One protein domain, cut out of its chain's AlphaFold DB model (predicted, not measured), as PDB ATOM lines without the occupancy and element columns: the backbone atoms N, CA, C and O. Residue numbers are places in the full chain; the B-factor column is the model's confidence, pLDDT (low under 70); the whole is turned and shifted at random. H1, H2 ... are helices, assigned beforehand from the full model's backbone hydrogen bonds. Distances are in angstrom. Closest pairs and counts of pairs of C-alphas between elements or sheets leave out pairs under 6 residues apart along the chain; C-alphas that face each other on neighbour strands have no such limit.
ATOM      1  N   ALA A 101     146.920 181.752 158.079       90.38
ATOM      2  CA  ALA A 101     146.404 181.827 156.707       90.38
ATOM      3  C   ALA A 101     146.144 180.454 156.044       90.38
ATOM      4  O   ALA A 101     145.374 180.360 155.095       90.38
ATOM      5  N   ARG A 102     146.773 179.377 156.533       91.50
ATOM      6  CA  ARG A 102     146.665 178.002 156.009       91.50
ATOM      7  C   ARG A 102     145.769 177.092 156.853       91.50
ATOM      8  O   ARG A 102     145.656 175.910 156.536       91.50
ATOM      9  N   VAL A 103     145.157 177.607 157.915       92.44
ATOM     10  CA  VAL A 103     144.195 176.860 158.740       92.44
ATOM     11  C   VAL A 103     142.961 176.515 157.904       92.44
ATOM     12  O   VAL A 103     142.384 177.398 157.260       92.44
ATOM     13  N   ARG A 104     142.578 175.227 157.901       89.25
ATOM     14  CA  ARG A 104     141.458 174.704 157.094       89.25
ATOM     15  C   ARG A 104     140.298 174.137 157.907       89.25
ATOM     16  O   ARG A 104     139.207 174.018 157.365       89.25
ATOM     17  N   ASP A 105     140.525 173.710 159.140       92.31
ATOM     18  CA  ASP A 105     139.524 173.085 160.008       92.31
ATOM     19  C   ASP A 105     139.726 173.508 161.472       92.31
ATOM     20  O   ASP A 105     140.641 174.266 161.799       92.31
ATOM     21  N   PHE A 106     138.821 173.071 162.352       92.81
ATOM     22  CA  PHE A 106     138.858 173.445 163.766       92.81
ATOM     23  C   PHE A 106     140.012 172.794 164.539       92.81
ATOM     24  O   PHE A 106     140.449 173.374 165.529       92.81
ATOM     25  N   ALA A 107     140.546 171.659 164.073       91.81
ATOM     26  CA  ALA A 107     141.739 171.050 164.660       91.81
ATOM     27  C   ALA A 107     142.981 171.909 164.364       91.81
ATOM     28  O   ALA A 107     143.708 172.294 165.279       91.81
ATOM     29  N   ASP A 108     143.149 172.326 163.105       92.94
ATOM     30  CA  ASP A 108     144.192 173.271 162.696       92.94
ATOM     31  C   ASP A 108     144.089 174.602 163.459       92.94
ATOM     32  O   ASP A 108     145.101 175.170 163.877       92.94
ATOM     33  N   LEU A 109     142.863 175.105 163.644       94.81
ATOM     34  CA  LEU A 109     142.612 176.341 164.382       94.81
ATOM     35  C   LEU A 109     142.955 176.195 165.866       94.81
ATOM     36  O   LEU A 109     143.548 177.106 166.440       94.81
ATOM     37  N   HIS A 110     142.609 175.063 166.481       94.38
ATOM     38  CA  HIS A 110     142.953 174.780 167.870       94.38
ATOM     39  C   HIS A 110     144.476 174.771 168.073       94.38
ATOM     40  O   HIS A 110     144.981 175.503 168.926       94.38
ATOM     41  N   LEU A 111     145.223 174.050 167.228       93.88
ATOM     42  CA  LEU A 111     146.690 174.037 167.276       93.88
ATOM     43  C   LEU A 111     147.287 175.441 167.109       93.88
ATOM     44  O   LEU A 111     148.238 175.797 167.807       93.88
ATOM     45  N   ALA A 112     146.717 176.259 166.219       95.00
ATOM     46  CA  ALA A 112     147.137 177.647 166.049       95.00
ATOM     47  C   ALA A 112     146.874 178.489 167.311       95.00
ATOM     48  O   ALA A 112     147.748 179.255 167.718       95.00
ATOM     49  N   LEU A 113     145.713 178.339 167.959       95.31
ATOM     50  CA  LEU A 113     145.380 179.040 169.208       95.31
ATOM     51  C   LEU A 113     146.338 178.664 170.347       95.31
ATOM     52  O   LEU A 113     146.836 179.552 171.042       95.31
ATOM     53  N   VAL A 114     146.638 177.373 170.514       94.50
ATOM     54  CA  VAL A 114     147.596 176.894 171.525       94.50
ATOM     55  C   VAL A 114     149.001 177.423 171.244       94.50
ATOM     56  O   VAL A 114     149.697 177.867 172.159       94.50
ATOM     57  N   ASP A 115     149.427 177.437 169.982       94.56
ATOM     58  CA  ASP A 115     150.718 178.003 169.598       94.56
ATOM     59  C   ASP A 115     150.797 179.509 169.865       94.56
ATOM     60  O   ASP A 115     151.786 179.977 170.432       94.56
ATOM     61  N   LEU A 116     149.746 180.266 169.532       95.50
ATOM     62  CA  LEU A 116     149.665 181.693 169.842       95.50
ATOM     63  C   LEU A 116     149.770 181.937 171.351       95.50
ATOM     64  O   LEU A 116     150.546 182.787 171.789       95.50
ATOM     65  N   TYR A 117     149.030 181.164 172.142       94.88
ATOM     66  CA  TYR A 117     149.057 181.240 173.597       94.88
ATOM     67  C   TYR A 117     150.458 180.990 174.168       94.88
ATOM     68  O   TYR A 117     150.945 181.745 175.013       94.88
ATOM     69  N   ARG A 118     151.148 179.959 173.665       94.06
ATOM     70  CA  ARG A 118     152.527 179.640 174.059       94.06
ATOM     71  C   ARG A 118     153.503 180.735 173.624       94.06
ATOM     72  O   ARG A 118     154.374 181.110 174.408       94.06
ATOM     73  N   LYS A 119     153.348 181.291 172.416       92.94
ATOM     74  CA  LYS A 119     154.153 182.422 171.909       92.94
ATOM     75  C   LYS A 119     153.962 183.692 172.728       92.94
ATOM     76  O   LYS A 119     154.905 184.465 172.870       92.94
ATOM     77  N   ASP A 120     152.783 183.892 173.306       92.69
ATOM     78  CA  ASP A 120     152.523 184.995 174.231       92.69
ATOM     79  C   ASP A 120     153.052 184.735 175.663       92.69
ATOM     80  O   ASP A 120     152.946 185.587 176.546       92.69
ATOM     81  N   GLY A 121     153.693 183.582 175.887       91.06
ATOM     82  CA  GLY A 121     154.355 183.208 177.138       91.06
ATOM     83  C   GLY A 121     153.533 182.297 178.053       91.06
ATOM     84  O   GLY A 121     153.975 182.036 179.179       91.06
ATOM     85  N   ALA A 122     152.385 181.799 177.572       90.19
ATOM     86  CA  ALA A 122     151.436 180.966 178.314       90.19
ATOM     87  C   ALA A 122     151.005 181.623 179.639       90.19
ATOM     88  O   ALA A 122     151.248 181.088 180.724       90.19
ATOM     89  N   ARG A 123     150.438 182.833 179.534       89.19
ATOM     90  CA  ARG A 123     149.889 183.597 180.670       89.19
ATOM     91  C   ARG A 123     148.716 182.862 181.297       89.19
ATOM     92  O   ARG A 123     148.040 182.118 180.612       89.19
ATOM     93  N   SER A 124     148.423 183.101 182.567       89.38
ATOM     94  CA  SER A 124     147.266 182.469 183.207       89.38
ATOM     95  C   SER A 124     145.953 182.794 182.476       89.38
ATOM     96  O   SER A 124     145.792 183.869 181.897       89.38
ATOM     97  N   CYS A 125     144.979 181.880 182.526       91.12
ATOM     98  CA  CYS A 125     143.661 182.122 181.929       91.12
ATOM     99  C   CYS A 125     142.966 183.355 182.536       91.12
ATOM    100  O   CYS A 125     142.227 184.037 181.832       91.12
ATOM    101  N   GLN A 126     143.250 183.669 183.806       88.56
ATOM    102  CA  GLN A 126     142.780 184.884 184.470       88.56
ATOM    103  C   GLN A 126     143.382 186.153 183.844       88.56
ATOM    104  O   GLN A 126     142.654 187.094 183.549       88.56
ATOM    105  N   GLU A 127     144.688 186.174 183.559       88.75
ATOM    106  CA  GLU A 127     145.310 187.309 182.859       88.75
ATOM    107  C   GLU A 127     144.734 187.487 181.445       88.75
ATOM    108  O   GLU A 127     144.566 188.612 180.983       88.75
ATOM    109  N   VAL A 128     144.413 186.392 180.746       91.62
ATOM    110  CA  VAL A 128     143.761 186.460 179.427       91.62
ATOM    111  C   VAL A 128     142.353 187.055 179.538       91.62
ATOM    112  O   VAL A 128     141.981 187.891 178.715       91.62
ATOM    113  N   GLU A 129     141.587 186.674 180.562       92.81
ATOM    114  CA  GLU A 129     140.269 187.245 180.860       92.81
ATOM    115  C   GLU A 129     140.357 188.758 181.106       92.81
ATOM    116  O   GLU A 129     139.653 189.533 180.450       92.81
ATOM    117  N   GLU A 130     141.286 189.195 181.957       89.38
ATOM    118  CA  GLU A 130     141.535 190.613 182.234       89.38
ATOM    119  C   GLU A 130     141.921 191.386 180.962       89.38
ATOM    120  O   GLU A 130     141.360 192.447 180.678       89.38
ATOM    121  N   LEU A 131     142.821 190.834 180.140       88.38
ATOM    122  CA  LEU A 131     143.252 191.446 178.874       88.38
ATOM    123  C   LEU A 131     142.151 191.475 177.811       88.38
ATOM    124  O   LEU A 131     142.156 192.344 176.939       88.38
ATOM    125  N   SER A 132     141.193 190.553 177.885       89.62
ATOM    126  CA  SER A 132     140.003 190.567 177.035       89.62
ATOM    127  C   SER A 132     138.953 191.591 177.486       89.62
ATOM    128  O   SER A 132     137.951 191.778 176.792       89.62
ATOM    129  N   GLY A 133     139.155 192.243 178.639       88.06
ATOM    130  CA  GLY A 133     138.168 193.121 179.265       88.06
ATOM    131  C   GLY A 133     136.943 192.360 179.776       88.06
ATOM    132  O   GLY A 133     135.834 192.877 179.679       88.06
ATOM    133  N   GLY A 134     137.122 191.116 180.237       88.56
ATOM    134  CA  GLY A 134     136.038 190.252 180.723       88.56
ATOM    135  C   GLY A 134     135.183 189.605 179.628       88.56
ATOM    136  O   GLY A 134     134.188 188.954 179.928       88.56
ATOM    137  N   ARG A 135     135.551 189.757 178.348       90.81
ATOM    138  CA  ARG A 135     134.824 189.134 177.226       90.81
ATOM    139  C   ARG A 135     135.067 187.631 177.117       90.81
ATOM    140  O   ARG A 135     134.258 186.916 176.534       90.81
ATOM    141  N   LEU A 136     136.189 187.159 177.652       92.56
ATOM    142  CA  LEU A 136     136.549 185.751 177.709       92.56
ATOM    143  C   LEU A 136     136.618 185.316 179.166       92.56
ATOM    144  O   LEU A 136     137.553 185.686 179.863       92.56
ATOM    145  N   SER A 137     135.677 184.485 179.613       93.00
ATOM    146  CA  SER A 137     135.808 183.839 180.923       93.00
ATOM    147  C   SER A 137     137.042 182.931 180.940       93.00
ATOM    148  O   SER A 137     137.231 182.136 180.009       93.00
ATOM    149  N   HIS A 138     137.829 182.962 182.021       91.56
ATOM    150  CA  HIS A 138     138.966 182.054 182.220       91.56
ATOM    151  C   HIS A 138     138.576 180.578 182.033       91.56
ATOM    152  O   HIS A 138     139.358 179.800 181.488       91.56
ATOM    153  N   SER A 139     137.353 180.196 182.421       91.06
ATOM    154  CA  SER A 139     136.834 178.833 182.259       91.06
ATOM    155  C   SER A 139     136.689 178.437 180.785       91.06
ATOM    156  O   SER A 139     137.008 177.313 180.399       91.06
ATOM    157  N   THR A 140     136.259 179.376 179.938       92.38
ATOM    158  CA  THR A 140     136.101 179.162 178.494       92.38
ATOM    159  C   THR A 140     137.462 179.083 177.820       92.38
ATOM    160  O   THR A 140     137.690 178.188 177.010       92.38
ATOM    161  N   VAL A 141     138.389 179.968 178.201       94.00
ATOM    162  CA  VAL A 141     139.778 179.920 177.727       94.00
ATOM    163  C   VAL A 141     140.398 178.562 178.044       94.00
ATOM    164  O   VAL A 141     140.915 177.901 177.146       94.00
ATOM    165  N   TRP A 142     140.274 178.100 179.290       94.06
ATOM    166  CA  TRP A 142     140.802 176.805 179.706       94.06
ATOM    167  C   TRP A 142     140.184 175.640 178.921       94.06
ATOM    168  O   TRP A 142     140.912 174.774 178.441       94.06
ATOM    169  N   ARG A 143     138.861 175.627 178.716       92.50
ATOM    170  CA  ARG A 143     138.190 174.570 177.936       92.50
ATOM    171  C   ARG A 143     138.623 174.545 176.473       92.50
ATOM    172  O   ARG A 143     138.806 173.462 175.924       92.50
ATOM    173  N   VAL A 144     138.781 175.707 175.838       92.94
ATOM    174  CA  VAL A 144     139.227 175.779 174.439       92.94
ATOM    175  C   VAL A 144     140.680 175.333 174.306       92.94
ATOM    176  O   VAL A 144     140.989 174.617 173.360       92.94
ATOM    177  N   LEU A 145     141.556 175.706 175.245       92.50
ATOM    178  CA  LEU A 145     142.973 175.322 175.222       92.50
ATOM    179  C   LEU A 145     143.215 173.834 175.520       92.50
ATOM    180  O   LEU A 145     144.223 173.306 175.071       92.50
ATOM    181  N   ASN A 146     142.302 173.158 176.222       89.94
ATOM    182  CA  ASN A 146     142.399 171.724 176.533       89.94
ATOM    183  C   ASN A 146     141.530 170.839 175.617       89.94
ATOM    184  O   ASN A 146     141.139 169.748 176.023       89.94
ATOM    185  N   GLU A 147     141.153 171.325 174.430       86.62
ATOM    186  CA  GLU A 147     140.303 170.606 173.457       86.62
ATOM    187  C   GLU A 147     138.928 170.154 173.996       86.62
ATOM    188  O   GLU A 147     138.206 169.400 173.350       86.62
ATOM    189  N   GLN A 148     138.489 170.664 175.150       82.56
ATOM    190  CA  GLN A 148     137.192 170.308 175.742       82.56
ATOM    191  C   GLN A 148     136.019 171.010 175.056       82.56
ATOM    192  O   GLN A 148     134.856 170.695 175.300       82.56
ATOM    193  N   THR A 149     136.311 172.000 174.215       77.81
ATOM    194  CA  THR A 149     135.331 172.663 173.357       77.81
ATOM    195  C   THR A 149     135.653 172.339 171.908       77.81
ATOM    196  O   THR A 149     136.624 172.853 171.363       77.81
ATOM    197  N   GLY A 150     134.808 171.536 171.260       72.81
ATOM    198  CA  GLY A 150     135.026 171.144 169.863       72.81
ATOM    199  C   GLY A 150     134.901 172.290 168.848       72.81
ATOM    200  O   GLY A 150     135.343 172.151 167.711       72.81
ATOM    201  N   ARG A 151     134.290 173.425 169.221       88.38
ATOM    202  CA  ARG A 151     134.083 174.575 168.327       88.38
ATOM    203  C   ARG A 151     134.131 175.907 169.086       88.38
ATOM    204  O   ARG A 151     133.143 176.250 169.737       88.38
ATOM    205  N   PRO A 152     135.222 176.686 168.992       91.50
ATOM    206  CA  PRO A 152     135.238 178.052 169.505       91.50
ATOM    207  C   PRO A 152     134.328 178.960 168.664       91.50
ATOM    208  O   PRO A 152     134.154 178.745 167.460       91.50
ATOM    209  N   THR A 153     133.747 179.991 169.279       91.25
ATOM    210  CA  THR A 153     133.008 181.036 168.553       91.25
ATOM    211  C   THR A 153     133.975 181.963 167.809       91.25
ATOM    212  O   THR A 153     135.149 182.071 168.166       91.25
ATOM    213  N   ARG A 154     133.494 182.656 166.768       93.50
ATOM    214  CA  ARG A 154     134.301 183.642 166.025       93.50
ATOM    215  C   ARG A 154     134.777 184.779 166.936       93.50
ATOM    216  O   ARG A 154     135.946 185.164 166.898       93.50
ATOM    217  N   ASP A 155     133.891 185.249 167.812       92.69
ATOM    218  CA  ASP A 155     134.198 186.278 168.810       92.69
ATOM    219  C   ASP A 155     135.254 185.810 169.805       92.69
ATOM    220  O   ASP A 155     136.160 186.577 170.133       92.69
ATOM    221  N   PHE A 156     135.198 184.539 170.229       94.31
ATOM    222  CA  PHE A 156     136.238 183.958 171.073       94.31
ATOM    223  C   PHE A 156     137.603 184.070 170.395       94.31
ATOM    224  O   PHE A 156     138.532 184.603 170.992       94.31
ATOM    225  N   VAL A 157     137.722 183.620 169.141       95.69
ATOM    226  CA  VAL A 157     138.992 183.650 168.394       95.69
ATOM    227  C   VAL A 157     139.526 185.076 168.273       95.69
ATOM    228  O   VAL A 157     140.706 185.320 168.518       95.69
ATOM    229  N   THR A 158     138.646 186.025 167.964       95.12
ATOM    230  CA  THR A 158     138.999 187.439 167.789       95.12
ATOM    231  C   THR A 158     139.483 188.062 169.099       95.12
ATOM    232  O   THR A 158     140.553 188.670 169.161       95.12
ATOM    233  N   HIS A 159     138.725 187.886 170.184       95.00
ATOM    234  CA  HIS A 159     139.100 188.419 171.491       95.00
ATOM    235  C   HIS A 159     140.337 187.742 172.065       95.00
ATOM    236  O   HIS A 159     141.163 188.418 172.677       95.00
ATOM    237  N   PHE A 160     140.503 186.446 171.816       95.81
ATOM    238  CA  PHE A 160     141.647 185.686 172.292       95.81
ATOM    239  C   PHE A 160     142.921 186.126 171.575       95.81
ATOM    240  O   PHE A 160     143.910 186.465 172.223       95.81
ATOM    241  N   ALA A 161     142.875 186.227 170.243       95.94
ATOM    242  CA  ALA A 161     144.005 186.702 169.457       95.94
ATOM    243  C   ALA A 161     144.422 188.122 169.867       95.94
ATOM    244  O   ALA A 161     145.609 188.389 170.074       95.94
ATOM    245  N   ARG A 162     143.448 189.015 170.079       95.12
ATOM    246  CA  ARG A 162     143.705 190.371 170.576       95.12
ATOM    247  C   ARG A 162     144.327 190.372 171.977       95.12
ATOM    248  O   ARG A 162     145.285 191.112 172.198       95.12
ATOM    249  N   ALA A 163     143.829 189.550 172.901       93.44
ATOM    250  CA  ALA A 163     144.378 189.433 174.256       93.44
ATOM    251  C   ALA A 163     145.835 188.926 174.247       93.44
ATOM    252  O   ALA A 163     146.665 189.421 175.008       93.44
ATOM    253  N   CYS A 164     146.175 188.029 173.316       93.19
ATOM    254  CA  CYS A 164     147.546 187.574 173.066       93.19
ATOM    255  C   CYS A 164     148.413 188.580 172.277       93.19
ATOM    256  O   CYS A 164     149.555 188.277 171.928       93.19
ATOM    257  N   GLY A 165     147.909 189.787 171.998       90.31
ATOM    258  CA  GLY A 165     148.669 190.881 171.392       90.31
ATOM    259  C   GLY A 165     148.650 190.938 169.864       90.31
ATOM    260  O   GLY A 165     149.404 191.725 169.292       90.31
ATOM    261  N   VAL A 166     147.800 190.155 169.192       91.94
ATOM    262  CA  VAL A 166     147.590 190.261 167.740       91.94
ATOM    263  C   VAL A 166     146.794 191.531 167.422       91.94
ATOM    264  O   VAL A 166     145.807 191.840 168.094       91.94
ATOM    265  N   ARG A 167     147.219 192.284 166.399       90.69
ATOM    266  CA  ARG A 167     146.611 193.565 165.994       90.69
ATOM    267  C   ARG A 167     146.320 193.615 164.493       90.69
ATOM    268  O   ARG A 167     146.929 192.880 163.716       90.69
ATOM    269  N   ASP A 168     145.399 194.500 164.125       87.81
ATOM    270  CA  ASP A 168     145.108 194.952 162.758       87.81
ATOM    271  C   ASP A 168     144.956 193.818 161.731       87.81
ATOM    272  O   ASP A 168     144.100 192.947 161.881       87.81
ATOM    273  N   VAL A 169     145.794 193.819 160.690       79.25
ATOM    274  CA  VAL A 169     145.748 192.874 159.565       79.25
ATOM    275  C   VAL A 169     145.860 191.433 160.046       79.25
ATOM    276  O   VAL A 169     145.080 190.580 159.626       79.25
ATOM    277  N   ALA A 170     146.758 191.172 160.997       89.00
ATOM    278  CA  ALA A 170     146.929 189.832 161.531       89.00
ATOM    279  C   ALA A 170     145.654 189.351 162.233       89.00
ATOM    280  O   ALA A 170     145.336 188.174 162.142       89.00
ATOM    281  N   LEU A 171     144.891 190.241 162.883       92.69
ATOM    282  CA  LEU A 171     143.624 189.877 163.525       92.69
ATOM    283  C   LEU A 171     142.575 189.434 162.493       92.69
ATOM    284  O   LEU A 171     141.866 188.458 162.728       92.69
ATOM    285  N   SER A 172     142.534 190.090 161.329       91.75
ATOM    286  CA  SER A 172     141.642 189.685 160.236       91.75
ATOM    287  C   SER A 172     141.967 188.283 159.703       91.75
ATOM    288  O   SER A 172     141.056 187.532 159.358       91.75
ATOM    289  N   ASP A 173     143.239 187.869 159.720       94.19
ATOM    290  CA  ASP A 173     143.626 186.516 159.309       94.19
ATOM    291  C   ASP A 173     143.086 185.440 160.259       94.19
ATOM    292  O   ASP A 173     142.751 184.336 159.814       94.19
ATOM    293  N   TRP A 174     142.980 185.748 161.558       95.81
ATOM    294  CA  TRP A 174     142.380 184.859 162.561       95.81
ATOM    295  C   TRP A 174     140.880 184.703 162.359       95.81
ATOM    296  O   TRP A 174     140.357 183.589 162.414       95.81
ATOM    297  N   GLU A 175     140.194 185.805 162.076       93.69
ATOM    298  CA  GLU A 175     138.779 185.789 161.723       93.69
ATOM    299  C   GLU A 175     138.527 184.945 160.467       93.69
ATOM    300  O   GLU A 175     137.709 184.024 160.484       93.69
ATOM    301  N   GLN A 176     139.304 185.176 159.405       93.75
ATOM    302  CA  GLN A 176     139.197 184.403 158.169       93.75
ATOM    303  C   GLN A 176     139.560 182.924 158.365       93.75
ATOM    304  O   GLN A 176     139.004 182.056 157.695       93.75
ATOM    305  N   ALA A 177     140.496 182.603 159.264       95.31
ATOM    306  CA  ALA A 177     140.819 181.219 159.606       95.31
ATOM    307  C   ALA A 177     139.626 180.495 160.228       95.31
ATOM    308  O   ALA A 177     139.351 179.348 159.868       95.31
ATOM    309  N   TRP A 178     138.887 181.177 161.105       95.94
ATOM    310  CA  TRP A 178     137.636 180.654 161.639       95.94
ATOM    311  C   TRP A 178     136.585 180.477 160.536       95.94
ATOM    312  O   TRP A 178     135.979 179.410 160.442       95.94
ATOM    313  N   ASP A 179     136.423 181.468 159.652       93.00
ATOM    314  CA  ASP A 179     135.464 181.403 158.542       93.00
ATOM    315  C   ASP A 179     135.776 180.226 157.592       93.00
ATOM    316  O   ASP A 179     134.870 179.490 157.191       93.00
ATOM    317  N   ARG A 180     137.060 179.968 157.295       93.00
ATOM    318  CA  ARG A 180     137.510 178.795 156.518       93.00
ATOM    319  C   ARG A 180     137.186 177.477 157.219       93.00
ATOM    320  O   ARG A 180     136.644 176.571 156.580       93.00
ATOM    321  N   ALA A 181     137.496 177.369 158.511       93.19
ATOM    322  CA  ALA A 181     137.209 176.173 159.301       93.19
ATOM    323  C   ALA A 181     135.703 175.868 159.339       93.19
ATOM    324  O   ALA A 181     135.279 174.723 159.151       93.19
ATOM    325  N   GLU A 182     134.880 176.905 159.497       91.50
ATOM    326  CA  GLU A 182     133.424 176.796 159.485       91.50
ATOM    327  C   GLU A 182     132.878 176.438 158.091       91.50
ATOM    328  O   GLU A 182     131.982 175.594 157.973       91.50
ATOM    329  N   HIS A 183     133.429 177.021 157.024       86.62
ATOM    330  CA  HIS A 183     133.044 176.707 155.647       86.62
ATOM    331  C   HIS A 183     133.329 175.241 155.295       86.62
ATOM    332  O   HIS A 183     132.480 174.551 154.726       86.62
ATOM    333  N   ARG A 184     134.493 174.723 155.705       87.75
ATOM    334  CA  ARG A 184     134.851 173.315 155.502       87.75
ATOM    335  C   ARG A 184     133.948 172.379 156.297       87.75
ATOM    336  O   ARG A 184     133.481 171.385 155.751       87.75
ATOM    337  N   ARG A 185     133.640 172.720 157.553       86.19
ATOM    338  CA  ARG A 185     132.706 171.952 158.396       86.19
ATOM    339  C   ARG A 185     131.302 171.888 157.791       86.19
ATOM    340  O   ARG A 185     130.631 170.867 157.886       86.19
ATOM    341  N   THR A 186     130.850 172.979 157.176       82.75
ATOM    342  CA  THR A 186     129.547 173.044 156.493       82.75
ATOM    343  C   THR A 186     129.571 172.445 155.079       82.75
ATOM    344  O   THR A 186     128.533 172.384 154.421       82.75
ATOM    345  N   GLY A 187     130.725 171.928 154.642       69.31
ATOM    346  CA  GLY A 187     130.887 171.142 153.421       69.31
ATOM    347  C   GLY A 187     130.920 171.962 152.138       69.31
ATOM    348  O   GLY A 187     130.634 171.408 151.081       69.31
TER     349      GLY A 187
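This is residues 101 to 187 of the 277 residues of an uncharacterized protein of Streptomyces agglomeratus (UniProt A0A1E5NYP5). Three helices, H1, H4 and H5, make a bundle, with H5 running against the other two; short H2 and H3 sit on the side away from H5. The 87 printed residues have five named helices, H1 to H5 in order, and no named strand: all helix. The whole is compact, radius of gyration of the C-alphas 12.0 A, spanning 36 by 29 by 20 A.

Start at H5, residues 168 to 185; its residues 171 to 179 alone touch H4, residues 154 to 163, a helical hairpin at a shallow tilt of 31 degrees, closest C-alphas Arg 154 and Trp 178, 6.3 A. H5 also touches H1, residues 106 to 119, through residues 177 to 182 and 106 to 109 alone, closest C-alphas Phe 106 and Ala 181, 5.5 A. Residues 110 to 114 of H1 alone touch H3, residues 138 to 145, closest C-alphas Val 114 and Leu 145, 6.1 A. H3 touches H2, residues 125 to 131, closest C-alphas Cys 125 and His 138, 4.7 A. In these five helices every O i to N i+4 pair is within hydrogen-bond range.

Find C-alpha 106 at (138.858, 173.445, 163.766); H1 runs 19.5 A from there. H2, H3 and H4 measure 9.8 A, 10.5 A and 14.2 A; H5 runs 26.5 A to C-alpha 185 at (132.706, 171.952, 158.396).

The printed part has no cut and no long link; residue 187 alone has pLDDT under 70.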